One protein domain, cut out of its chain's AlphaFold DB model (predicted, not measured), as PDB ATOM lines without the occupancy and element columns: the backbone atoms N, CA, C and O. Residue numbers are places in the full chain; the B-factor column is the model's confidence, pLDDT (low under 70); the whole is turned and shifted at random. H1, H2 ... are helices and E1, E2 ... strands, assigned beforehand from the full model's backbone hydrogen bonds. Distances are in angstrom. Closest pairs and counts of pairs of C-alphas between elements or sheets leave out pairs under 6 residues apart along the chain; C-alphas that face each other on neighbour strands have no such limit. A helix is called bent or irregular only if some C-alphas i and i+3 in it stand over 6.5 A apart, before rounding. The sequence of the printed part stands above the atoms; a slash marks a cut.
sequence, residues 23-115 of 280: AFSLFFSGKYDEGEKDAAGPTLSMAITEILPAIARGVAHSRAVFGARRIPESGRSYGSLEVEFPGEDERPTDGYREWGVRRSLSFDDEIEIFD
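AT A GLANCE: This is residues 23 to 115 of the 280 residues of an uncharacterized protein of Rhizobium indigoferae (UniProt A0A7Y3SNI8). A five-stranded sheet, curled like part of a barrel, wraps round one helix, H1, which lies in its hollow on one face. From E4, the inner strand between E1 and E5, a long excursion runs out to the small helix H2, whose centre lies 18.9 A from the mean of all C-alphas, and returns to E5. The printed part has 93 residues, with five named strands and two named helices along the chain as E1 E2 H1 E3 E4 H2 E5. The sheet's order is E2 E1 E4 E5 E3, antiparallel throughout; the class is mixed, helices and strands. The whole is compact, with a radius of gyration of the C-alphas of 13.0 A and spans of 36 by 29 by 24 A.

IN THESE COORDINATES: In the sheet, E2 is residues 34 to 41, 22.2 A long; E1, residues 23 to 29, 19.5 A, begins at C-alpha 23 (-108.224, 27.885, -31.952). E4 is residues 81 to 84, 9.6 A. E5, residues 111 to 115, 13.5 A, ends at C-alpha 115 (-93.839, 16.398, -16.860). E3 is residues 66 to 70, 13.8 A. H1 is residues 44 to 59, 22.1 A, starting at C-alpha 44 (-110.732, 23.742, -25.340). H2 is residues 96 to 99, 5.3 A.

HOW THE PARTS SIT: The sheet is strongly twisted, with edge strands E2 and E3. E1 and E2 form a hairpin, with N 26 and O 37 2.8 A apart. E4 has staggered pairing: residues 82 to 84 pair with E1, N 82 to O 29 at 2.8 A, and residues 81 to 82 with E5, N 81 to O 113 at 2.8 A. E5 and E3 are antiparallel at 150 degrees, N 67 to O 114 at 2.8 A. The sheet curls round H1, and the two make two layers, a helix on one face of a sheet. The closest C-alphas of H1 and E2 are those of Ala 47 and Gly 41, 4.2 A; of H1 and E3, those of Leu 52 and Phe 66, 5.9 A. H1 has a kink of 37 degrees near residue 53 and is irregular, but only just: C-alphas 50 and 53 are 6.9 A apart. In H1, 10 of 12 O i to N i+4 pairs are within hydrogen-bond range; H2 is too short for such a pair, and its one O i to N i+3 pair is not within range. H2 is not on the sheet; H1 and H2 are close but not clearly touching, the C-alphas of Leu 44 and Tyr 96 being 7.8 A apart.

THE WHOLE: The two C-alphas farthest apart, those of Tyr 32 and Gly 100, are 38.9 A apart. The printed part has no cut. The links E4 to H2 and H2 to E5 are long, with 11 residues each. Mean pLDDT of the printed part is 92.9, and no printed residue is under 70.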
ATOM      1  N   ALA A  23    -109.575  27.575 -31.489       95.12
ATOM      2  CA  ALA A  23    -108.224  27.885 -31.952       95.12
ATOM      3  C   ALA A  23    -107.716  29.199 -31.346       95.12
ATOM      4  O   ALA A  23    -108.402  30.220 -31.419       95.12
ATOM      5  N   PHE A  24    -106.530  29.170 -30.738       96.12
ATOM      6  CA  PHE A  24    -105.938  30.312 -30.039       96.12
ATOM      7  C   PHE A  24    -104.424  30.151 -29.858       96.12
ATOM      8  O   PHE A  24    -103.890  29.048 -29.971       96.12
ATOM      9  N   SER A  25    -103.737  31.250 -29.542       95.56
ATOM     10  CA  SER A  25    -102.340  31.199 -29.115       95.56
ATOM     11  C   SER A  25    -102.258  30.920 -27.613       95.56
ATOM     12  O   SER A  25    -102.842  31.646 -26.808       95.56
ATOM     13  N   LEU A  26    -101.579  29.836 -27.241       96.06
ATOM     14  CA  LEU A  26    -101.361  29.405 -25.866       96.06
ATOM     15  C   LEU A  26     -99.991  29.892 -25.393       96.06
ATOM     16  O   LEU A  26     -98.956  29.398 -25.859       96.06
ATOM     17  N   PHE A  27     -99.993  30.808 -24.431       96.94
ATOM     18  CA  PHE A  27     -98.791  31.218 -23.720       96.94
ATOM     19  C   PHE A  27     -98.567  30.315 -22.513       96.94
ATOM     20  O   PHE A  27     -99.510  29.918 -21.826       96.94
ATOM     21  N   PHE A  28     -97.308  29.978 -22.254       96.31
ATOM     22  CA  PHE A  28     -96.921  29.231 -21.068       96.31
ATOM     23  C   PHE A  28     -95.591  29.727 -20.512       96.31
ATOM     24  O   PHE A  28     -94.682  30.081 -21.266       96.31
ATOM     25  N   SER A  29     -95.460  29.724 -19.189       95.69
ATOM     26  CA  SER A  29     -94.253  30.193 -18.511       95.69
ATOM     27  C   SER A  29     -93.947  29.388 -17.250       95.69
ATOM     28  O   SER A  29     -94.817  28.953 -16.502       95.69
ATOM     29  N   GLY A  30     -92.667  29.157 -17.003       91.75
ATOM     30  CA  GLY A  30     -92.143  28.408 -15.873       91.75
ATOM     31  C   GLY A  30     -90.936  29.110 -15.269       91.75
ATOM     32  O   GLY A  30     -90.641  30.270 -15.540       91.75
ATOM     33  N   LYS A  31     -90.208  28.401 -14.406       87.06
ATOM     34  CA  LYS A  31     -89.014  28.975 -13.764       87.06
ATOM     35  C   LYS A  31     -87.860  29.198 -14.751       87.06
ATOM     36  O   LYS A  31     -87.072  30.122 -14.555       87.06
ATOM     37  N   TYR A  32     -87.730  28.320 -15.742       83.62
ATOM     38  CA  TYR A  32     -86.595  28.297 -16.669       83.62
ATOM     39  C   TYR A  32     -87.004  28.403 -18.139       83.62
ATOM     40  O   TYR A  32     -86.145  28.671 -18.974       83.62
ATOM     41  N   ASP A  33     -88.291  28.237 -18.435       89.00
ATOM     42  CA  ASP A  33     -88.815  28.101 -19.785       89.00
ATOM     43  C   ASP A  33     -90.050  28.978 -19.948       89.00
ATOM     44  O   ASP A  33     -90.866  29.093 -19.037       89.00
ATOM     45  N   GLU A  34     -90.200  29.577 -21.118       93.94
ATOM     46  CA  GLU A  34     -91.407  30.280 -21.535       93.94
ATOM     47  C   GLU A  34     -91.611  30.059 -23.030       93.94
ATOM     48  O   GLU A  34     -90.667  29.748 -23.768       93.94
ATOM     49  N   GLY A  35     -92.844  30.197 -23.494       94.56
ATOM     50  CA  GLY A  35     -93.132  30.046 -24.901       94.56
ATOM     51  C   GLY A  35     -94.574  30.322 -25.268       94.56
ATOM     52  O   GLY A  35     -95.446  30.533 -24.431       94.56
ATOM     53  N   GLU A  36     -94.787  30.304 -26.574       95.69
ATOM     54  CA  GLU A  36     -96.070  30.540 -27.210       95.69
ATOM     55  C   GLU A  36     -96.267  29.485 -28.304       95.69
ATOM     56  O   GLU A  36     -95.329  29.158 -29.055       95.69
ATOM     57  N   LYS A  37     -97.467  28.902 -28.367       95.31
ATOM     58  CA  LYS A  37     -97.842  27.899 -29.367       95.31
ATOM     59  C   LYS A  37     -99.302  28.033 -29.771       95.31
ATOM     60  O   LYS A  37    -100.171  28.098 -28.913       95.31
ATOM     61  N   ASP A  38     -99.566  27.925 -31.066       96.19
ATOM     62  CA  ASP A  38    -100.932  27.806 -31.570       96.19
ATOM     63  C   ASP A  38    -101.536  26.462 -31.135       96.19
ATOM     64  O   ASP A  38    -100.992  25.397 -31.442       96.19
ATOM     65  N   ALA A  39    -102.657  26.522 -30.424       95.56
ATOM     66  CA  ALA A  39    -103.466  25.383 -30.023       95.56
ATOM     67  C   ALA A  39    -104.789  25.409 -30.795       95.56
ATOM     68  O   ALA A  39    -105.397  26.466 -30.963       95.56
ATOM     69  N   ALA A  40    -105.238  24.245 -31.259       94.44
ATOM     70  CA  ALA A  40    -106.497  24.099 -31.977       94.44
ATOM     71  C   ALA A  40    -107.125  22.736 -31.685       94.44
ATOM     72  O   ALA A  40    -106.411  21.753 -31.497       94.44
ATOM     73  N   GLY A  41    -108.454  22.688 -31.627       93.44
ATOM     74  CA  GLY A  41    -109.212  21.445 -31.526       93.44
ATOM     75  C   GLY A  41    -110.718  21.685 -31.368       93.44
ATOM     76  O   GLY A  41    -111.147  22.816 -31.139       93.44
ATOM     77  N   PRO A  42    -111.561  20.639 -31.438       93.44
ATOM     78  CA  PRO A  42    -113.019  20.757 -31.358       93.44
ATOM     79  C   PRO A  42    -113.525  21.376 -30.055       93.44
ATOM     80  O   PRO A  42    -114.573  22.015 -30.038       93.44
ATOM     81  N   THR A  43    -112.793  21.170 -28.960       94.81
ATOM     82  CA  THR A  43    -113.067  21.771 -27.651       94.81
ATOM     83  C   THR A  43    -111.778  22.303 -27.041       94.81
ATOM     84  O   THR A  43    -110.690  21.851 -27.401       94.81
ATOM     85  N   LEU A  44    -111.890  23.211 -26.067       95.88
ATOM     86  CA  LEU A  44    -110.732  23.742 -25.340       95.88
ATOM     87  C   LEU A  44    -109.846  22.629 -24.745       95.88
ATOM     88  O   LEU A  44    -108.626  22.680 -24.867       95.88
ATOM     89  N   SER A  45    -110.441  21.588 -24.160       95.31
ATOM     90  CA  SER A  45    -109.687  20.456 -23.609       95.31
ATOM     91  C   SER A  45    -108.901  19.696 -24.673       95.31
ATOM     92  O   SER A  45    -107.769  19.291 -24.429       95.31
ATOM     93  N   MET A  46    -109.488  19.505 -25.855       94.81
ATOM     94  CA  MET A  46    -108.815  18.825 -26.962       94.81
ATOM     95  C   MET A  46    -107.662  19.674 -27.500       94.81
ATOM     96  O   MET A  46    -106.566  19.148 -27.674       94.81
ATOM     97  N   ALA A  47    -107.871  20.988 -27.644       95.38
ATOM     98  CA  ALA A  47    -106.836  21.925 -28.075       95.38
ATOM     99  C   ALA A  47    -105.616  21.920 -27.137       95.38
ATOM    100  O   ALA A  47    -104.478  21.825 -27.598       95.38
ATOM    101  N   ILE A  48    -105.844  21.945 -25.815       95.75
ATOM    102  CA  ILE A  48    -104.770  21.814 -24.820       95.75
ATOM    103  C   ILE A  48    -104.052  20.477 -24.980       95.75
ATOM    104  O   ILE A  48    -102.833  20.435 -25.125       95.75
ATOM    105  N   THR A  49    -104.796  19.379 -24.996       94.00
ATOM    106  CA  THR A  49    -104.225  18.035 -25.046       94.00
ATOM    107  C   THR A  49    -103.397  17.774 -26.312       94.00
ATOM    108  O   THR A  49    -102.386  17.069 -26.255       94.00
ATOM    109  N   GLU A  50    -103.782  18.348 -27.450       92.38
ATOM    110  CA  GLU A  50    -103.058  18.210 -28.715       92.38
ATOM    111  C   GLU A  50    -101.739  18.975 -28.764       92.38
ATOM    112  O   GLU A  50    -100.798  18.520 -29.428       92.38
ATOM    113  N   ILE A  51    -101.641  20.106 -28.058       93.62
ATOM    114  CA  ILE A  51    -100.441  20.939 -28.102       93.62
ATOM    115  C   ILE A  51     -99.343  20.467 -27.135       93.62
ATOM    116  O   ILE A  51     -98.159  20.714 -27.391       93.62
ATOM    117  N   LEU A  52     -99.686  19.700 -26.089       93.94
ATOM    118  CA  LEU A  52     -98.726  19.217 -25.077       93.94
ATOM    119  C   LEU A  52     -97.485  18.523 -25.663       93.94
ATOM    120  O   LEU A  52     -96.374  18.877 -25.261       93.94
ATOM    121  N   PRO A  53     -97.580  17.601 -26.647       90.69
ATOM    122  CA  PRO A  53     -96.389  16.970 -27.214       90.69
ATOM    123  C   PRO A  53     -95.460  17.960 -27.929       90.69
ATOM    124  O   PRO A  53     -94.259  17.710 -28.038       90.69
ATOM    125  N   ALA A  54     -95.995  19.056 -28.478       90.94
ATOM    126  CA  ALA A  54     -95.185  20.091 -29.113       90.94
ATOM    127  C   ALA A  54     -94.458  20.957 -28.081       90.94
ATOM    128  O   ALA A  54     -93.298  21.298 -28.311       90.94
ATOM    129  N   ILE A  55     -95.112  21.255 -26.955       92.56
ATOM    130  CA  ILE A  55     -94.510  21.955 -25.815       92.56
ATOM    131  C   ILE A  55     -93.394  21.097 -25.218       92.56
ATOM    132  O   ILE A  55     -92.256  21.555 -25.157       92.56
ATOM    133  N   ALA A  56     -93.668  19.819 -24.928       89.94
ATOM    134  CA  ALA A  56     -92.691  18.867 -24.391       89.94
ATOM    135  C   ALA A  56     -91.401  18.807 -25.225       89.94
ATOM    136  O   ALA A  56     -90.301  18.850 -24.687       89.94
ATOM    137  N   ARG A  57     -91.511  18.771 -26.562       87.12
ATOM    138  CA  ARG A  57     -90.339  18.776 -27.462       87.12
ATOM    139  C   ARG A  57     -89.535  20.077 -27.435       87.12
ATOM    140  O   ARG A  57     -88.383  20.062 -27.861       87.12
ATOM    141  N   GLY A  58     -90.159  21.189 -27.052       84.75
ATOM    142  CA  GLY A  58     -89.525  22.503 -26.999       84.75
ATOM    143  C   GLY A  58     -88.747  22.748 -25.709       84.75
ATOM    144  O   GLY A  58     -87.726  23.425 -25.760       84.75
ATOM    145  N   VAL A  59     -89.216  22.185 -24.592       86.81
ATOM    146  CA  VAL A  59     -88.722  22.517 -23.240       86.81
ATOM    147  C   VAL A  59     -88.113  21.326 -22.492       86.81
ATOM    148  O   VAL A  59     -87.348  21.514 -21.556       86.81
ATOM    149  N   ALA A  60     -88.400  20.091 -22.911       85.75
ATOM    150  CA  ALA A  60     -87.943  18.875 -22.241       85.75
ATOM    151  C   ALA A  60     -87.310  17.873 -23.220       85.75
ATOM    152  O   ALA A  60     -87.123  18.123 -24.417       85.75
ATOM    153  N   HIS A  61     -86.928  16.701 -22.705       80.12
ATOM    154  CA  HIS A  61     -86.368  15.640 -23.533       80.12
ATOM    155  C   HIS A  61     -87.434  15.005 -24.440       80.12
ATOM    156  O   HIS A  61     -88.611  14.919 -24.099       80.12
ATOM    157  N   SER A  62     -87.022  14.442 -25.579       77.94
ATOM    158  CA  SER A  62     -87.941  13.914 -26.606       77.94
ATOM    159  C   SER A  62     -88.855  12.761 -26.168       77.94
ATOM    160  O   SER A  62     -89.766  12.399 -26.911       77.94
ATOM    161  N   ARG A  63     -88.605  12.168 -24.996       82.19
ATOM    162  CA  ARG A  63     -89.415  11.098 -24.395       82.19
ATOM    163  C   ARG A  63     -90.340  11.575 -23.270       82.19
ATOM    164  O   ARG A  63     -90.963  10.733 -22.644       82.19
ATOM    165  N   ALA A  64     -90.380  12.877 -22.987       90.31
ATOM    166  CA  ALA A  64     -91.133  13.415 -21.862       90.31
ATOM    167  C   ALA A  64     -92.622  13.305 -22.163       90.31
ATOM    168  O   ALA A  64     -93.059  13.618 -23.277       90.31
ATOM    169  N   VAL A  65     -93.384  12.851 -21.175       92.81
ATOM    170  CA  VAL A  65     -94.838  12.775 -21.266       92.81
ATOM    171  C   VAL A  65     -95.398  13.959 -20.505       92.81
ATOM    172  O   VAL A  65     -95.464  13.948 -19.282       92.81
ATOM    173  N   PHE A  66     -95.787  14.993 -21.244       94.69
ATOM    174  CA  PHE A  66     -96.398  16.168 -20.641       94.69
ATOM    175  C   PHE A  66     -97.889  15.943 -20.426       94.69
ATOM    176  O   PHE A  66     -98.587  15.439 -21.311       94.69
ATOM    177  N   GLY A  67     -98.347  16.357 -19.253       95.44
ATOM    178  CA  GLY A  67     -99.745  16.452 -18.886       95.44
ATOM    179  C   GLY A  67    -100.161  17.884 -18.601       95.44
ATOM    180  O   GLY A  67     -99.324  18.777 -18.498       95.44
ATOM    181  N   ALA A  68    -101.465  18.093 -18.462       96.44
ATOM    182  CA  ALA A  68    -102.035  19.329 -17.948       96.44
ATOM    183  C   ALA A  68    -102.959  19.022 -16.768       96.44
ATOM    184  O   ALA A  68    -103.551  17.946 -16.706       96.44
ATOM    185  N   ARG A  69    -103.097  19.950 -15.826       96.12
ATOM    186  CA  ARG A  69    -104.084  19.876 -14.739       96.12
ATOM    187  C   ARG A  69    -104.389  21.265 -14.208       96.12
ATOM    188  O   ARG A  69    -103.633  22.194 -14.470       96.12
ATOM    189  N   ARG A  70    -105.466  21.412 -13.436       96.12
ATOM    190  CA  ARG A  70    -105.655  22.625 -12.625       96.12
ATOM    191  C   ARG A  70    -104.474  22.819 -11.680       96.12
ATOM    192  O   ARG A  70    -103.971  21.835 -11.137       96.12
ATOM    193  N   ILE A  71    -104.077  24.071 -11.462       94.56
ATOM    194  CA  ILE A  71    -103.073  24.391 -10.447       94.56
ATOM    195  C   ILE A  71    -103.571  23.854  -9.092       94.56
ATOM    196  O   ILE A  71    -104.702  24.157  -8.698       94.56
ATOM    197  N   PRO A  72    -102.776  23.027  -8.386       90.50
ATOM    198  CA  PRO A  72    -103.159  22.505  -7.080       90.50
ATOM    199  C   PRO A  72    -103.423  23.621  -6.064       90.50
ATOM    200  O   PRO A  72    -102.806  24.682  -6.116       90.50
ATOM    201  N   GLU A  73    -104.259  23.358  -5.055       89.62
ATOM    202  CA  GLU A  73    -104.522  24.327  -3.974       89.62
ATOM    203  C   GLU A  73    -103.250  24.719  -3.199       89.62
ATOM    204  O   GLU A  73    -103.153  25.820  -2.659       89.62
ATOM    205  N   SER A  74    -102.245  23.836  -3.168       87.19
ATOM    206  CA  SER A  74    -100.924  24.117  -2.590       87.19
ATOM    207  C   SER A  74    -100.050  25.040  -3.449       87.19
ATOM    208  O   SER A  74     -98.920  25.343  -3.061       87.19
ATOM    209  N   GLY A  75    -100.559  25.485  -4.596       90.56
ATOM    210  CA  GLY A  75     -99.853  26.272  -5.590       90.56
ATOM    211  C   GLY A  75     -99.219  25.415  -6.680       90.56
ATOM    212  O   GLY A  75     -99.300  24.184  -6.680       90.56
ATOM    213  N   ARG A  76     -98.570  26.112  -7.614       90.06
ATOM    214  CA  ARG A  76     -97.928  25.533  -8.791       90.06
ATOM    215  C   ARG A  76     -96.845  24.523  -8.413       90.06
ATOM    216  O   ARG A  76     -96.021  24.768  -7.526       90.06
ATOM    217  N   SER A  77     -96.835  23.406  -9.125       90.69
ATOM    218  CA  SER A  77     -95.882  22.319  -8.929       90.69
ATOM    219  C   SER A  77     -94.463  22.748  -9.297       90.69
ATOM    220  O   SER A  77     -94.230  23.636 -10.120       90.69
ATOM    221  N   TYR A  78     -93.464  22.140  -8.657       87.38
ATOM    222  CA  TYR A  78     -92.079  22.444  -8.995       87.38
ATOM    223  C   TYR A  78     -91.768  21.949 -10.412       87.38
ATOM    224  O   TYR A  78     -92.011  20.791 -10.721       87.38
ATOM    225  N   GLY A  79     -91.216  22.823 -11.256       88.75
ATOM    226  CA  GLY A  79     -90.865  22.483 -12.638       88.75
ATOM    227  C   GLY A  79     -92.028  22.538 -13.635       88.75
ATOM    228  O   GLY A  79     -91.779  22.398 -14.826       88.75
ATOM    229  N   SER A  80     -93.264  22.800 -13.192       94.44
ATOM    230  CA  SER A  80     -94.394  22.972 -14.108       94.44
ATOM    231  C   SER A  80     -94.393  24.348 -14.785       94.44
ATOM    232  O   SER A  80     -93.736  25.305 -14.347       94.44
ATOM    233  N   LEU A  81     -95.133  24.420 -15.889       96.00
ATOM    234  CA  LEU A  81     -95.380  25.620 -16.676       96.00
ATOM    235  C   LEU A  81     -96.811  26.071 -16.410       96.00
ATOM    236  O   LEU A  81     -97.748  25.299 -16.567       96.00
ATOM    237  N   GLU A  82     -96.989  27.315 -16.016       96.31
ATOM    238  CA  GLU A  82     -98.292  27.955 -15.931       96.31
ATOM    239  C   GLU A  82     -98.788  28.314 -17.325       96.31
ATOM    240  O   GLU A  82     -97.994  28.693 -18.185       96.31
ATOM    241  N   VAL A  83    -100.091  28.168 -17.545       96.44
ATOM    242  CA  VAL A  83    -100.746  28.534 -18.798       96.44
ATOM    243  C   VAL A  83    -101.442  29.875 -18.643       96.44
ATOM    244  O   VAL A  83    -102.241  30.066 -17.730       96.44
ATOM    245  N   GLU A  84    -101.207  30.759 -19.605       96.00
ATOM    246  CA  GLU A  84    -101.920  32.021 -19.734       96.00
ATOM    247  C   GLU A  84    -102.879  31.934 -20.925       96.00
ATOM    248  O   GLU A  84    -102.475  31.815 -22.087       96.00
ATOM    249  N   PHE A  85    -104.177  31.956 -20.625       96.25
ATOM    250  CA  PHE A  85    -105.222  31.984 -21.642       96.25
ATOM    251  C   PHE A  85    -105.410  33.389 -22.234       96.25
ATOM    252  O   PHE A  85    -105.172  34.381 -21.542       96.25
ATOM    253  N   PRO A  86    -105.905  33.497 -23.485       94.31
ATOM    254  CA  PRO A  86    -106.234  34.785 -24.085       94.31
ATOM    255  C   PRO A  86    -107.201  35.611 -23.228       94.31
ATOM    256  O   PRO A  86    -108.106  35.078 -22.566       94.31
ATOM    257  N   GLY A  87    -107.043  36.935 -23.292       93.00
ATOM    258  CA  GLY A  87    -107.972  37.879 -22.671       93.00
ATOM    259  C   GLY A  87    -109.378  37.765 -23.264       93.00
ATOM    260  O   GLY A  87    -109.536  37.322 -24.398       93.00
ATOM    261  N   GLU A  88    -110.407  38.170 -22.510       92.69
ATOM    262  CA  GLU A  88    -111.825  37.959 -22.867       92.69
ATOM    263  C   GLU A  88    -112.190  38.353 -24.309       92.69
ATOM    264  O   GLU A  88    -112.916  37.613 -24.970       92.69
ATOM    265  N   ASP A  89    -111.646  39.467 -24.805       92.00
ATOM    266  CA  ASP A  89    -111.918  39.994 -26.150       92.00
ATOM    267  C   ASP A  89    -111.296  39.158 -27.289       92.00
ATOM    268  O   ASP A  89    -111.684  39.302 -28.450       92.00
ATOM    269  N   GLU A  90    -110.338  38.283 -26.971       90.56
ATOM    270  CA  GLU A  90    -109.572  37.463 -27.920       90.56
ATOM    271  C   GLU A  90    -109.929  35.969 -27.839       90.56
ATOM    272  O   GLU A  90    -109.455  35.169 -28.649       90.56
ATOM    273  N   ARG A  91    -110.770  35.569 -26.875       92.75
ATOM    274  CA  ARG A  91    -111.136  34.163 -26.660       92.75
ATOM    275  C   ARG A  91    -111.992  33.628 -27.818       92.75
ATOM    276  O   ARG A  91    -113.006  34.241 -28.167       92.75
ATOM    277  N   PRO A  92    -111.659  32.453 -28.384       93.81
ATOM    278  CA  PRO A  92    -112.568  31.748 -29.279       93.81
ATOM    279  C   PRO A  92    -113.730  31.123 -28.481       93.81
ATOM    280  O   PRO A  92    -113.812  31.224 -27.255       93.81
ATOM    281  N   THR A  93    -114.637  30.429 -29.174       93.00
ATOM    282  CA  THR A  93    -115.557  29.504 -28.487       93.00
ATOM    283  C   THR A  93    -114.771  28.372 -27.817       93.00
ATOM    284  O   THR A  93    -113.734  27.952 -28.323       93.00
ATOM    285  N   ASP A  94    -115.278  27.842 -26.702       93.88
ATOM    286  CA  ASP A  94    -114.698  26.674 -26.029       93.88
ATOM    287  C   ASP A  94    -115.164  25.332 -26.628       93.88
ATOM    288  O   ASP A  94    -114.634  24.276 -26.270       93.88
ATOM    289  N   GLY A  95    -116.142  25.370 -27.539       93.62
ATOM    290  CA  GLY A  95    -116.624  24.258 -28.361       93.62
ATOM    291  C   GLY A  95    -117.552  23.258 -27.663       93.62
ATOM    292  O   GLY A  95    -118.291  22.531 -28.331       93.62
ATOM    293  N   TYR A  96    -117.579  23.193 -26.327       93.69
ATOM    294  CA  TYR A  96    -118.314  22.128 -25.622       93.69
ATOM    295  C   TYR A  96    -119.819  22.150 -25.900       93.69
ATOM    296  O   TYR A  96    -120.448  21.097 -26.027       93.69
ATOM    297  N   ARG A  97    -120.410  23.346 -26.011       92.06
ATOM    298  CA  ARG A  97    -121.848  23.505 -26.260       92.06
ATOM    299  C   ARG A  97    -122.213  23.086 -27.680       92.06
ATOM    300  O   ARG A  97    -123.229  22.422 -27.867       92.06
ATOM    301  N   GLU A  98    -121.402  23.466 -28.659       91.06
ATOM    302  CA  GLU A  98    -121.600  23.159 -30.075       91.06
ATOM    303  C   GLU A  98    -121.551  21.647 -30.318       91.06
ATOM    304  O   GLU A  98    -122.367  21.105 -31.064       91.06
ATOM    305  N   TRP A  99    -120.657  20.955 -29.613       90.38
ATOM    306  CA  TRP A  99    -120.542  19.500 -29.664       90.38
ATOM    307  C   TRP A  99    -121.488  18.769 -28.706       90.38
ATOM    308  O   TRP A  99    -121.697  17.561 -28.844       90.38
ATOM    309  N   GLY A 100    -122.113  19.475 -27.760       92.12
ATOM    310  CA  GLY A 100    -122.993  18.905 -26.741       92.12
ATOM    311  C   GLY A 100    -122.276  17.861 -25.887       92.12
ATOM    312  O   GLY A 100    -122.777  16.742 -25.756       92.12
ATOM    313  N   VAL A 101    -121.093  18.220 -25.395       94.38
ATOM    314  CA  VAL A 101    -120.246  17.418 -24.503       94.38
ATOM    315  C   VAL A 101    -120.061  18.130 -23.165       94.38
ATOM    316  O   VAL A 101    -120.395  19.307 -23.016       94.38
ATOM    317  N   ARG A 102    -119.538  17.416 -22.170       95.00
ATOM    318  CA  ARG A 102    -119.217  17.978 -20.861       95.00
ATOM    319  C   ARG A 102    -118.179  19.089 -21.019       95.00
ATOM    320  O   ARG A 102    -117.149  18.896 -21.654       95.00
ATOM    321  N   ARG A 103    -118.422  20.240 -20.386       94.44
ATOM    322  CA  ARG A 103    -117.393  21.274 -20.217       94.44
ATOM    323  C   ARG A 103    -116.406  20.798 -19.154       94.44
ATOM    324  O   ARG A 103    -116.730  20.834 -17.969       94.44
ATOM    325  N   SER A 104    -115.234  20.335 -19.581       92.19
ATOM    326  CA  SER A 104    -114.161  19.914 -18.673       92.19
ATOM    327  C   SER A 104    -113.287  21.082 -18.222       92.19
ATOM    328  O   SER A 104    -112.842  21.081 -17.087       92.19
ATOM    329  N   LEU A 105    -113.072  22.091 -19.067       93.31
ATOM    330  CA  LEU A 105    -112.217  23.247 -18.780       93.31
ATOM    331  C   LEU A 105    -112.855  24.547 -19.287       93.31
ATOM    332  O   LEU A 105    -113.655  24.520 -20.220       93.31
ATOM    333  N   SER A 106    -112.476  25.683 -18.716       95.06
ATOM    334  CA  SER A 106    -112.798  27.035 -19.170       95.06
ATOM    335  C   SER A 106    -111.533  27.894 -19.286       95.06
ATOM    336  O   SER A 106    -110.513  27.587 -18.680       95.06
ATOM    337  N   PHE A 107    -111.607  28.997 -20.034       96.31
ATOM    338  CA  PHE A 107    -110.511  29.973 -20.136       96.31
ATOM    339  C   PHE A 107    -110.221  30.727 -18.827       96.31
ATOM    340  O   PHE A 107    -109.240  31.460 -18.757       96.31
ATOM    341  N   ASP A 108    -111.083  30.581 -17.821       95.38
ATOM    342  CA  ASP A 108    -110.917  31.190 -16.497       95.38
ATOM    343  C   ASP A 108    -110.268  30.222 -15.494       95.38
ATOM    344  O   ASP A 108    -110.016  30.595 -14.351       95.38
ATOM    345  N   ASP A 109    -110.028  28.969 -15.893       95.81
ATOM    346  CA  ASP A 109    -109.315  28.010 -15.062       95.81
ATOM    347  C   ASP A 109    -107.810  28.298 -15.078       95.81
ATOM    348  O   ASP A 109    -107.194  28.432 -16.134       95.81
ATOM    349  N   GLU A 110    -107.203  28.291 -13.895       96.06
ATOM    350  CA  GLU A 110    -105.752  28.287 -13.744       96.06
ATOM    351  C   GLU A 110    -105.243  26.853 -13.926       96.06
ATOM    352  O   GLU A 110    -105.553  25.960 -13.125       96.06
ATOM    353  N   ILE A 111    -104.475  26.613 -14.990       96.69
ATOM    354  CA  ILE A 111    -103.895  25.298 -15.274       96.69
ATOM    355  C   ILE A 111    -102.373  25.357 -15.348       96.69
ATOM    356  O   ILE A 111    -101.777  26.360 -15.737       96.69
ATOM    357  N   GLU A 112    -101.754  24.234 -15.011       97.12
ATOM    358  CA  GLU A 112    -100.340  23.985 -15.231       97.12
ATOM    359  C   GLU A 112    -100.132  22.826 -16.212       97.12
ATOM    360  O   GLU A 112    -100.922  21.881 -16.271       97.12
ATOM    361  N   ILE A 113     -99.033  22.897 -16.957       96.94
ATOM    362  CA  ILE A 113     -98.456  21.821 -17.753       96.94
ATOM    363  C   ILE A 113     -97.281  21.245 -16.967       96.94
ATOM    364  O   ILE A 113     -96.403  21.985 -16.529       96.94
ATOM    365  N   PHE A 114     -97.245  19.930 -16.797       95.50
ATOM    366  CA  PHE A 114     -96.244  19.245 -15.980       95.50
ATOM    367  C   PHE A 114     -95.663  18.035 -16.716       95.50
ATOM    368  O   PHE A 114     -96.321  17.453 -17.581       95.50
ATOM    369  N   ASP A 115     -94.436  17.642 -16.373       95.25
ATOM    370  CA  ASP A 115     -93.839  16.398 -16.860       95.25
ATOM    371  C   ASP A 115     -94.308  15.230 -15.980       95.25
ATOM    372  O   ASP A 115     -93.827  15.026 -14.866       95.25
TER     373      ASP A 115